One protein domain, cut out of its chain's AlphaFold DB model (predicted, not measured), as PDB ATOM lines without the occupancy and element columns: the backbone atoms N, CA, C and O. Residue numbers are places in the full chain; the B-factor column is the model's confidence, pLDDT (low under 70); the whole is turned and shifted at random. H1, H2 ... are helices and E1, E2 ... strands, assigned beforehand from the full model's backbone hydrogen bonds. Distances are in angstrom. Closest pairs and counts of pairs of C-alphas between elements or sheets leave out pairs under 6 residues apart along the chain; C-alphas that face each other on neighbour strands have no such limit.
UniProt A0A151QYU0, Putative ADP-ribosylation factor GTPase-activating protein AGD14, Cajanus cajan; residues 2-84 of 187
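AT A GLANCE: This is residues 2 to 84 of the 187 residues of the protein "Putative ADP-ribosylation factor GTPase-activating protein AGD14" of Cajanus cajan (UniProt A0A151QYU0). A long straight helix, H1, runs toward a small head in which three short strands, E1, E2 and E3, form a sheet with the helix H3 over one face. H1 makes much of the longest axis, and residues 64 to 84, a long stretch with no named element, run from the sheet back toward H1 and then double back to the end of the printed part. The printed part has 83 residues, with three named helices and three named strands in the order H1, H2, E1, E2, H3, E3; the sheet runs E2, E1, E3, all antiparallel. The class is mixed, helices and strands, with 41 of the 83 residues, under half, in named elements. The whole is compact, with a radius of gyration of the C-alphas of 12.4 A and spans of 38 by 28 by 20 A.

HOW THE PARTS SIT: H1, residues 2 to 20, and H2, residues 22 to 25, are close but not clearly touching; their closest C-alphas, of Leu 19 and Arg 25, are 5.7 A apart. E1, residues 37 to 39, and E2, residues 44 to 46, form an antiparallel hairpin at 139 degrees, with N 46 and O 37 2.8 A apart and N 39 and O 44 2.9 A apart, both within hydrogen-bond range. H2 is on the sheet but only grazes it, with residues 23 to 25. H3, residues 48 to 56, is on the sheet at a height of 8.5 A over it. It lies over E1, only just over that strand alone: 5 of its 9 C-alphas fall on E1 and 2 on E2. It runs along the strands, at 26 degrees to E1 on the local plane; the closest C-alphas of H3 and E1, of Ser 51 and Tyr 37, are 6.6 A apart. E3, residues 61 to 63, is antiparallel to E1 at 153 degrees, with N 38 and O 62 within hydrogen-bond range at 2.8 A. E2, H3 and E3 form a split strand-helix-strand unit, two strands running the same way with E1 between them, and its crossover is right-handed. H1 is not on the sheet, and H1 and H3 are apart. O i to N i+4 pairs are within hydrogen-bond range in 12 of 15 cases in H1 and 4 of 5 in H3; H2 is too short for such a pair.

IN THESE COORDINATES: H1 begins at C-alpha 2 (10.100, -36.753, 23.617) and ends at C-alpha 20 (22.528, -24.553, 46.220), 28.5 A long. H3 is 13.2 A long. E3 ends at C-alpha 63 (9.733, -34.411, 45.642).

THE WHOLE: The two C-alphas farthest apart, of Ala 2 and Arg 84, are 41.4 A apart. The printed part has no cut. The link from H2 to E1, of 11 residues, is long; the others are tight. The mean pLDDT of the printed part is 74.9, and residues 2 to 4 and 65 to 84 are under 70.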
ATOM      1  N   ALA A   2       8.706 -37.229  23.517       60.62
ATOM      2  CA  ALA A   2      10.100 -36.753  23.617       60.62
ATOM      3  C   ALA A   2      10.300 -35.310  24.147       60.62
ATOM      4  O   ALA A   2      11.358 -34.998  24.684       60.62
ATOM      5  N   SER A   3       9.304 -34.423  24.017       65.31
ATOM      6  CA  SER A   3       9.419 -33.028  24.489       65.31
ATOM      7  C   SER A   3       9.434 -32.899  26.015       65.31
ATOM      8  O   SER A   3      10.089 -32.000  26.527       65.31
ATOM      9  N   ARG A   4       8.729 -33.786  26.733       66.25
ATOM     10  CA  ARG A   4       8.603 -33.715  28.199       66.25
ATOM     11  C   ARG A   4       9.921 -34.062  28.887       66.25
ATOM     12  O   ARG A   4      10.371 -33.316  29.737       66.25
ATOM     13  N   LEU A   5      10.621 -35.081  28.386       70.50
ATOM     14  CA  LEU A   5      11.924 -35.500  28.914       70.50
ATOM     15  C   LEU A   5      12.983 -34.383  28.854       70.50
ATOM     16  O   LEU A   5      13.736 -34.185  29.802       70.50
ATOM     17  N   LYS A   6      13.014 -33.611  27.754       70.88
ATOM     18  CA  LYS A   6      13.937 -32.469  27.601       70.88
ATOM     19  C   LYS A   6      13.630 -31.324  28.568       70.88
ATOM     20  O   LYS A   6      14.516 -30.547  28.912       70.88
ATOM     21  N   GLU A   7      12.367 -31.168  28.938       72.25
ATOM     22  CA  GLU A   7      11.906 -30.157  29.883       72.25
ATOM     23  C   GLU A   7      12.179 -30.598  31.325       72.25
ATOM     24  O   GLU A   7      12.665 -29.804  32.131       72.25
ATOM     25  N   ASP A   8      11.994 -31.887  31.607       72.75
ATOM     26  CA  ASP A   8      12.278 -32.488  32.905       72.75
ATOM     27  C   ASP A   8      13.752 -32.361  33.291       72.75
ATOM     28  O   ASP A   8      14.062 -31.964  34.414       72.75
ATOM     29  N   GLU A   9      14.658 -32.583  32.337       79.88
ATOM     30  CA  GLU A   9      16.097 -32.427  32.548       79.88
ATOM     31  C   GLU A   9      16.494 -30.968  32.843       79.88
ATOM     32  O   GLU A   9      17.317 -30.691  33.721       79.88
ATOM     33  N   LYS A  10      15.896 -29.999  32.136       77.31
ATOM     34  CA  LYS A  10      16.132 -28.568  32.397       77.31
ATOM     35  C   LYS A  10      15.631 -28.177  33.782       77.31
ATOM     36  O   LYS A  10      16.333 -27.482  34.517       77.31
ATOM     37  N   ASN A  11      14.444 -28.643  34.146       74.31
ATOM     38  CA  ASN A  11      13.816 -28.328  35.419       74.31
ATOM     39  C   ASN A  11      14.599 -28.918  36.591       74.31
ATOM     40  O   ASN A  11      14.830 -28.224  37.579       74.31
ATOM     41  N   GLU A  12      15.113 -30.137  36.451       79.62
ATOM     42  CA  GLU A  12      15.989 -30.730  37.455       79.62
ATOM     43  C   GLU A  12      17.269 -29.902  37.662       79.62
ATOM     44  O   GLU A  12      17.672 -29.650  38.801       79.62
ATOM     45  N   ARG A  13      17.884 -29.394  36.583       80.19
ATOM     46  CA  ARG A  13      19.044 -28.490  36.691       80.19
ATOM     47  C   ARG A  13      18.697 -27.199  37.433       80.19
ATOM     48  O   ARG A  13      19.489 -26.763  38.269       80.19
ATOM     49  N   VAL A  14      17.530 -26.609  37.168       79.56
ATOM     50  CA  VAL A  14      17.064 -25.394  37.859       79.56
ATOM     51  C   VAL A  14      16.840 -25.666  39.345       79.56
ATOM     52  O   VAL A  14      17.372 -24.934  40.175       79.56
ATOM     53  N   ILE A  15      16.130 -26.739  39.703       79.31
ATOM     54  CA  ILE A  15      15.869 -27.108  41.104       79.31
ATOM     55  C   ILE A  15      17.183 -27.362  41.850       79.31
ATOM     56  O   ILE A  15      17.387 -26.834  42.944       79.31
ATOM     57  N   ARG A  16      18.113 -28.110  41.245       81.94
ATOM     58  CA  ARG A  16      19.457 -28.328  41.804       81.94
ATOM     59  C   ARG A  16      20.233 -27.018  41.955       81.94
ATOM     60  O   ARG A  16      21.014 -26.886  42.891       81.94
ATOM     61  N   GLY A  17      20.035 -26.051  41.059       82.62
ATOM     62  CA  GLY A  17      20.575 -24.696  41.185       82.62
ATOM     63  C   GLY A  17      19.979 -23.935  42.370       82.62
ATOM     64  O   GLY A  17      20.715 -23.347  43.157       82.62
ATOM     65  N   LEU A  18      18.660 -24.007  42.549       81.69
ATOM     66  CA  LEU A  18      17.948 -23.340  43.637       81.69
ATOM     67  C   LEU A  18      18.312 -23.906  45.010       81.69
ATOM     68  O   LEU A  18      18.507 -23.125  45.933       81.69
ATOM     69  N   LEU A  19      18.474 -25.224  45.143       82.25
ATOM     70  CA  LEU A  19      18.899 -25.871  46.392       82.25
ATOM     71  C   LEU A  19      20.327 -25.492  46.820       82.25
ATOM     72  O   LEU A  19      20.677 -25.622  47.992       82.25
ATOM     73  N   LYS A  20      21.171 -25.023  45.891       83.56
ATOM     74  CA  LYS A  20      22.528 -24.553  46.220       83.56
ATOM     75  C   LYS A  20      22.524 -23.193  46.913       83.56
ATOM     76  O   LYS A  20      23.490 -22.902  47.629       83.56
ATOM     77  N   LEU A  21      21.474 -22.390  46.710       81.44
ATOM     78  CA  LEU A  21      21.311 -21.094  47.360       81.44
ATOM     79  C   LEU A  21      21.235 -21.298  48.870       81.44
ATOM     80  O   LEU A  21      20.461 -22.122  49.345       81.44
ATOM     81  N   GLU A  22      22.033 -20.533  49.611       84.00
ATOM     82  CA  GLU A  22      22.103 -20.573  51.075       84.00
ATOM     83  C   GLU A  22      20.725 -20.600  51.774       84.00
ATOM     84  O   GLU A  22      20.514 -21.522  52.567       84.00
ATOM     85  N   PRO A  23      19.737 -19.749  51.410       79.50
ATOM     86  CA  PRO A  23      18.420 -19.769  52.055       79.50
ATOM     87  C   PRO A  23      17.603 -21.044  51.780       79.50
ATOM     88  O   PRO A  23      16.738 -21.404  52.569       79.50
ATOM     89  N   ASN A  24      17.886 -21.767  50.693       82.81
ATOM     90  CA  ASN A  24      17.138 -22.964  50.289       82.81
ATOM     91  C   ASN A  24      17.782 -24.268  50.787       82.81
ATOM     92  O   ASN A  24      17.254 -25.353  50.545       82.81
ATOM     93  N   ARG A  25      18.924 -24.192  51.488       87.44
ATOM     94  CA  ARG A  25      19.613 -25.369  52.055       87.44
ATOM     95  C   ARG A  25      18.902 -25.949  53.273       87.44
ATOM     96  O   ARG A  25      19.260 -27.039  53.729       87.44
ATOM     97  N   ARG A  26      17.929 -25.222  53.817       87.44
ATOM     98  CA  ARG A  26      17.191 -25.573  55.027       87.44
ATOM     99  C   ARG A  26      15.693 -25.552  54.760       87.44
ATOM    100  O   ARG A  26      15.200 -24.801  53.926       87.44
ATOM    101  N   CYS A  27      14.972 -26.404  55.477       86.56
ATOM    102  CA  CYS A  27      13.518 -26.394  55.501       86.56
ATOM    103  C   CYS A  27      13.024 -25.069  56.082       86.56
ATOM    104  O   CYS A  27      13.377 -24.724  57.202       86.56
ATOM    105  N   ILE A  28      12.146 -24.367  55.379       83.50
ATOM    106  CA  ILE A  28      11.628 -23.075  55.850       83.50
ATOM    107  C   ILE A  28      10.759 -23.183  57.122       83.50
ATOM    108  O   ILE A  28      10.609 -22.209  57.848       83.50
ATOM    109  N   ASN A  29      10.192 -24.359  57.417       83.44
ATOM    110  CA  ASN A  29       9.325 -24.555  58.586       83.44
ATOM    111  C   ASN A  29      10.080 -24.956  59.858       83.44
ATOM    112  O   ASN A  29       9.667 -24.574  60.944       83.44
ATOM    113  N   CYS A  30      11.125 -25.779  59.743       83.81
ATOM    114  CA  CYS A  30      11.840 -26.337  60.903       83.81
ATOM    115  C   CYS A  30      13.358 -26.139  60.846       83.81
ATOM    116  O   CYS A  30      14.088 -26.672  61.674       83.81
ATOM    117  N   ASN A  31      13.849 -25.424  59.835       83.62
ATOM    118  CA  ASN A  31      15.256 -25.100  59.606       83.62
ATOM    119  C   ASN A  31      16.216 -26.304  59.483       83.62
ATOM    120  O   ASN A  31      17.442 -26.141  59.481       83.62
ATOM    121  N   ASN A  32      15.667 -27.518  59.351       85.69
ATOM    122  CA  ASN A  32      16.446 -28.736  59.187       85.69
ATOM    123  C   ASN A  32      17.130 -28.768  57.814       85.69
ATOM    124  O   ASN A  32      16.571 -28.289  56.826       85.69
ATOM    125  N   LEU A  33      18.338 -29.323  57.752       88.62
ATOM    126  CA  LEU A  33      19.155 -29.334  56.537       88.62
ATOM    127  C   LEU A  33      18.577 -30.261  55.461       88.62
ATOM    128  O   LEU A  33      18.000 -31.301  55.767       88.62
ATOM    129  N   GLY A  34      18.791 -29.895  54.197       85.31
ATOM    130  CA  GLY A  34      18.501 -30.752  53.048       85.31
ATOM    131  C   GLY A  34      17.005 -30.977  52.804       85.31
ATOM    132  O   GLY A  34      16.545 -32.116  52.886       85.31
ATOM    133  N   PRO A  35      16.223 -29.928  52.497       88.62
ATOM    134  CA  PRO A  35      14.830 -30.107  52.110       88.62
ATOM    135  C   PRO A  35      14.725 -30.950  50.826       88.62
ATOM    136  O   PRO A  35      15.407 -30.691  49.837       88.62
ATOM    137  N   GLN A  36      13.864 -31.968  50.853       89.38
ATOM    138  CA  GLN A  36      13.679 -32.945  49.764       89.38
ATOM    139  C   GLN A  36      12.364 -32.746  48.998       89.38
ATOM    140  O   GLN A  36      12.092 -33.416  47.999       89.38
ATOM    141  N   TYR A  37      11.519 -31.848  49.493       88.75
ATOM    142  CA  TYR A  37      10.183 -31.616  48.979       88.75
ATOM    143  C   TYR A  37       9.997 -30.140  48.663       88.75
ATOM    144  O   TYR A  37      10.587 -29.266  49.295       88.75
ATOM    145  N   VAL A  38       9.127 -29.867  47.700       86.19
ATOM    146  CA  VAL A  38       8.674 -28.522  47.359       86.19
ATOM    147  C   VAL A  38       7.169 -28.474  47.485       86.19
ATOM    148  O   VAL A  38       6.458 -29.262  46.858       86.19
ATOM    149  N   CYS A  39       6.677 -27.528  48.279       85.00
ATOM    150  CA  CYS A  39       5.266 -27.185  48.263       85.00
ATOM    151  C   CYS A  39       5.016 -26.237  47.086       85.00
ATOM    152  O   CYS A  39       5.516 -25.115  47.076       85.00
ATOM    153  N   THR A  40       4.264 -26.683  46.082       78.88
ATOM    154  CA  THR A  40       4.038 -25.928  44.837       78.88
ATOM    155  C   THR A  40       2.993 -24.834  44.977       78.88
ATOM    156  O   THR A  40       2.980 -23.903  44.181       78.88
ATOM    157  N   ASN A  41       2.156 -24.902  46.013       78.50
ATOM    158  CA  ASN A  41       1.237 -23.817  46.344       78.50
ATOM    159  C   ASN A  41       2.006 -22.539  46.715       78.50
ATOM    160  O   ASN A  41       1.605 -21.449  46.322       78.50
ATOM    161  N   PHE A  42       3.114 -22.686  47.446       75.00
ATOM    162  CA  PHE A  42       3.867 -21.568  48.029       75.00
ATOM    163  C   PHE A  42       5.302 -21.455  47.525       75.00
ATOM    164  O   PHE A  42       6.026 -20.559  47.941       75.00
ATOM    165  N   TRP A  43       5.716 -22.359  46.635       75.56
ATOM    166  CA  TRP A  43       7.050 -22.388  46.035       75.56
ATOM    167  C   TRP A  43       8.180 -22.421  47.074       75.56
ATOM    168  O   TRP A  43       9.186 -21.734  46.945       75.56
ATOM    169  N   MET A  44       8.007 -23.244  48.110       81.81
ATOM    170  CA  MET A  44       8.918 -23.336  49.254       81.81
ATOM    171  C   MET A  44       9.516 -24.736  49.398       81.81
ATOM    172  O   MET A  44       8.839 -25.739  49.150       81.81
ATOM    173  N   PHE A  45      10.768 -24.797  49.848       87.19
ATOM    174  CA  PHE A  45      11.478 -26.042  50.123       87.19
ATOM    175  C   PHE A  45      11.219 -26.520  51.557       87.19
ATOM    176  O   PHE A  45      11.435 -25.789  52.527       87.19
ATOM    177  N   VAL A  46      10.763 -27.766  51.694       88.31
ATOM    178  CA  VAL A  46      10.388 -28.381  52.974       88.31
ATOM    179  C   VAL A  46      11.033 -29.756  53.152       88.31
ATOM    180  O   VAL A  46      11.360 -30.455  52.190       88.31
ATOM    181  N   CYS A  47      11.245 -30.155  54.405       90.69
ATOM    182  CA  CYS A  47      11.706 -31.500  54.742       90.69
ATOM    183  C   CYS A  47      10.554 -32.519  54.701       90.69
ATOM    184  O   CYS A  47       9.380 -32.154  54.617       90.69
ATOM    185  N   THR A  48      10.893 -33.801  54.822       91.00
ATOM    186  CA  THR A  48       9.956 -34.936  54.834       91.00
ATOM    187  C   THR A  48       8.896 -34.838  55.936       91.00
ATOM    188  O   THR A  48       7.744 -35.205  55.738       91.00
ATOM    189  N   ASN A  49       9.247 -34.309  57.108       87.88
ATOM    190  CA  ASN A  49       8.286 -34.162  58.203       87.88
ATOM    191  C   ASN A  49       7.283 -33.037  57.913       87.88
ATOM    192  O   ASN A  49       6.077 -33.205  58.089       87.88
ATOM    193  N   CYS A  50       7.772 -31.891  57.432       87.00
ATOM    194  CA  CYS A  50       6.929 -30.742  57.119       87.00
ATOM    195  C   CYS A  50       6.073 -30.982  55.868       87.00
ATOM    196  O   CYS A  50       4.951 -30.482  55.811       87.00
ATOM    197  N   SER A  51       6.527 -31.796  54.908       89.06
ATOM    198  CA  SER A  51       5.704 -32.188  53.757       89.06
ATOM    199  C   SER A  51       4.438 -32.937  54.184       89.06
ATOM    200  O   SER A  51       3.360 -32.623  53.684       89.06
ATOM    201  N   GLY A  52       4.525 -33.839  55.167       88.62
ATOM    202  CA  GLY A  52       3.356 -34.526  55.730       88.62
ATOM    203  C   GLY A  52       2.370 -33.578  56.422       88.62
ATOM    204  O   GLY A  52       1.159 -33.769  56.344       88.62
ATOM    205  N   ILE A  53       2.866 -32.509  57.053       86.88
ATOM    206  CA  ILE A  53       2.014 -31.459  57.629       86.88
ATOM    207  C   ILE A  53       1.280 -30.717  56.507       86.88
ATOM    208  O   ILE A  53       0.061 -30.596  56.546       86.88
ATOM    209  N   HIS A  54       1.997 -30.286  55.470       84.75
ATOM    210  CA  HIS A  54       1.411 -29.600  54.317       84.75
ATOM    211  C   HIS A  54       0.345 -30.434  53.586       84.75
ATOM    212  O   HIS A  54      -0.659 -29.879  53.141       84.75
ATOM    213  N   GLN A  55       0.509 -31.758  53.516       87.56
ATOM    214  CA  GLN A  55      -0.499 -32.660  52.946       87.56
ATOM    215  C   GLN A  55      -1.806 -32.664  53.746       87.56
ATOM    216  O   GLN A  55      -2.879 -32.630  53.147       87.56
ATOM    217  N   LYS A  56      -1.738 -32.633  55.086       88.50
ATOM    218  CA  LYS A  56      -2.934 -32.550  55.951       88.50
ATOM    219  C   LYS A  56      -3.738 -31.276  55.706       88.50
ATOM    220  O   LYS A  56      -4.954 -31.284  55.843       88.50
ATOM    221  N   PHE A  57      -3.065 -30.201  55.303       80.62
ATOM    222  CA  PHE A  57      -3.699 -28.944  54.922       80.62
ATOM    223  C   PHE A  57      -4.131 -28.895  53.451       80.62
ATOM    224  O   PHE A  57      -4.559 -27.845  52.991       80.62
ATOM    225  N   THR A  58      -4.062 -30.004  52.703       85.50
ATOM    226  CA  THR A  58      -4.393 -30.106  51.264       85.50
ATOM    227  C   THR A  58      -3.461 -29.327  50.326       85.50
ATOM    228  O   THR A  58      -3.803 -29.033  49.179       85.50
ATOM    229  N   HIS A  59      -2.243 -28.999  50.771       82.44
ATOM    230  CA  HIS A  59      -1.272 -28.312  49.921       82.44
ATOM    231  C   HIS A  59      -0.582 -29.319  49.001       82.44
ATOM    232  O   HIS A  59      -0.279 -30.444  49.400       82.44
ATOM    233  N   ARG A  60      -0.277 -28.908  47.766       82.12
ATOM    234  CA  ARG A  60       0.427 -29.771  46.816       82.12
ATOM    235  C   ARG A  60       1.909 -29.783  47.149       82.12
ATOM    236  O   ARG A  60       2.559 -28.735  47.153       82.12
ATOM    237  N   VAL A  61       2.438 -30.969  47.428       86.00
ATOM    238  CA  VAL A  61       3.842 -31.172  47.783       86.00
ATOM    239  C   VAL A  61       4.422 -32.281  46.923       86.00
ATOM    240  O   VAL A  61       3.878 -33.379  46.896       86.00
ATOM    241  N   ASN A  62       5.537 -31.995  46.254       86.75
ATOM    242  CA  ASN A  62       6.211 -32.936  45.363       86.75
ATOM    243  C   ASN A  62       7.689 -33.061  45.741       86.75
ATOM    244  O   ASN A  62       8.288 -32.105  46.234       86.75
ATOM    245  N   ASN A  63       8.296 -34.210  45.463       86.69
ATOM    246  CA  ASN A  63       9.733 -34.411  45.642       86.69
ATOM    247  C   ASN A  63      10.534 -33.574  44.636       86.69
ATOM    248  O   ASN A  63      10.127 -33.410  43.484       86.69
ATOM    249  N   THR A  64      11.719 -33.119  45.043       78.94
ATOM    250  CA  THR A  64      12.639 -32.353  44.187       78.94
ATOM    251  C   THR A  64      13.253 -33.151  43.034       78.94
ATOM    252  O   THR A  64      13.734 -32.540  42.086       78.94
ATOM    253  N   THR A  65      13.273 -34.486  43.106       68.62
ATOM    254  CA  THR A  65      14.234 -35.295  42.333       68.62
ATOM    255  C   THR A  65      13.709 -35.880  41.012       68.62
ATOM    256  O   THR A  65      14.541 -36.208  40.179       68.62
ATOM    257  N   PRO A  66      12.392 -36.064  40.771       55.09
ATOM    258  CA  PRO A  66      11.982 -36.316  39.372       55.09
ATOM    259  C   PRO A  66      10.619 -35.767  38.902       55.09
ATOM    260  O   PRO A  66      10.402 -35.671  37.700       55.09
ATOM    261  N   TYR A  67       9.685 -35.401  39.789       54.75
ATOM    262  CA  TYR A  67       8.284 -35.132  39.392       54.75
ATOM    263  C   TYR A  67       7.848 -33.670  39.523       54.75
ATOM    264  O   TYR A  67       6.794 -33.283  39.018       54.75
ATOM    265  N   LEU A  68       8.667 -32.825  40.156       58.84
ATOM    266  CA  LEU A  68       8.391 -31.391  40.243       58.84
ATOM    267  C   LEU A  68       8.456 -30.697  38.866       58.84
ATOM    268  O   LEU A  68       7.817 -29.663  38.663       58.84
ATOM    269  N   SER A  69       9.150 -31.307  37.903       55.06
ATOM    270  CA  SER A  69       9.327 -30.813  36.537       55.06
ATOM    271  C   SER A  69       8.033 -30.547  35.766       55.06
ATOM    272  O   SER A  69       8.020 -29.695  34.883       55.06
ATOM    273  N   LEU A  70       6.912 -31.168  36.137       56.56
ATOM    274  CA  LEU A  70       5.627 -30.910  35.479       56.56
ATOM    275  C   LEU A  70       4.982 -29.575  35.888       56.56
ATOM    276  O   LEU A  70       4.063 -29.110  35.216       56.56
ATOM    277  N   MET A  71       5.433 -28.951  36.985       55.19
ATOM    278  CA  MET A  71       4.758 -27.786  37.577       55.19
ATOM    279  C   MET A  71       5.514 -26.460  37.404       55.19
ATOM    280  O   MET A  71       4.886 -25.404  37.449       55.19
ATOM    281  N   ILE A  72       6.826 -26.489  37.144       58.53
ATOM    282  CA  ILE A  72       7.675 -25.280  37.088       58.53
ATOM    283  C   ILE A  72       7.400 -24.407  35.846       58.53
ATOM    284  O   ILE A  72       7.610 -23.197  35.886       58.53
ATOM    285  N   ASN A  73       6.833 -24.967  34.772       52.81
ATOM    286  CA  ASN A  73       6.577 -24.227  33.526       52.81
ATOM    287  C   ASN A  73       5.379 -23.268  33.570       52.81
ATOM    288  O   ASN A  73       5.131 -22.534  32.614       52.81
ATOM    289  N   LYS A  74       4.646 -23.207  34.687       49.66
ATOM    290  CA  LYS A  74       3.632 -22.172  34.919       49.66
ATOM    291  C   LYS A  74       4.219 -21.079  35.809       49.66
ATOM    292  O   LYS A  74       3.978 -21.060  37.006       49.66
ATOM    293  N   ARG A  75       4.985 -20.177  35.182       45.31
ATOM    294  CA  ARG A  75       5.612 -18.972  35.764       45.31
ATOM    295  C   ARG A  75       6.394 -19.249  37.063       45.31
ATOM    296  O   ARG A  75       5.834 -19.080  38.146       45.31
ATOM    297  N   PRO A  76       7.693 -19.586  36.985       48.88
ATOM    298  CA  PRO A  76       8.526 -19.657  38.176       48.88
ATOM    299  C   PRO A  76       8.673 -18.241  38.746       48.88
ATOM    300  O   PRO A  76       9.479 -17.445  38.265       48.88
ATOM    301  N   LYS A  77       7.874 -17.892  39.763       49.53
ATOM    302  CA  LYS A  77       8.247 -16.778  40.641       49.53
ATOM    303  C   LYS A  77       9.604 -17.164  41.244       49.53
ATOM    304  O   LYS A  77       9.778 -18.340  41.580       49.53
ATOM    305  N   PRO A  78      10.582 -16.246  41.316       50.44
ATOM    306  CA  PRO A  78      11.887 -16.578  41.859       50.44
ATOM    307  C   PRO A  78      11.685 -17.226  43.228       50.44
ATOM    308  O   PRO A  78      11.108 -16.605  44.118       50.44
ATOM    309  N   ILE A  79      12.163 -18.465  43.397       56.94
ATOM    310  CA  ILE A  79      12.300 -19.111  44.714       56.94
ATOM    311  C   ILE A  79      13.518 -18.475  45.396       56.94
ATOM    312  O   ILE A  79      14.507 -19.114  45.747       56.94
ATOM    313  N   VAL A  80      13.489 -17.151  45.463       49.28
ATOM    314  CA  VAL A  80      14.272 -16.364  46.383       49.28
ATOM    315  C   VAL A  80      13.305 -16.194  47.522       49.28
ATOM    316  O   VAL A  80      12.297 -15.499  47.387       49.28
ATOM    317  N   ILE A  81      13.577 -16.885  48.623       54.03
ATOM    318  CA  ILE A  81      12.929 -16.554  49.876       54.03
ATOM    319  C   ILE A  81      13.378 -15.120  50.153       54.03
ATOM    320  O   ILE A  81      14.467 -14.889  50.676       54.03
ATOM    321  N   SER A  82      12.589 -14.136  49.717       39.78
ATOM    322  CA  SER A  82      12.701 -12.770  50.190       39.78
ATOM    323  C   SER A  82      12.249 -12.829  51.638       39.78
ATOM    324  O   SER A  82      11.113 -12.499  51.980       39.78
ATOM    325  N   HIS A  83      13.135 -13.318  52.499       43.78
ATOM    326  CA  HIS A  83      13.110 -12.954  53.890       43.78
ATOM    327  C   HIS A  83      13.190 -11.426  53.880       43.78
ATOM    328  O   HIS A  83      14.268 -10.846  53.803       43.78
ATOM    329  N   ARG A  84      12.040 -10.747  53.968       34.47
ATOM    330  CA  ARG A  84      12.011  -9.608  54.876       34.47
ATOM    331  C   ARG A  84      12.476 -10.217  56.196       34.47
ATOM    332  O   ARG A  84      11.809 -11.149  56.655       34.47
TER     333      ARG A  84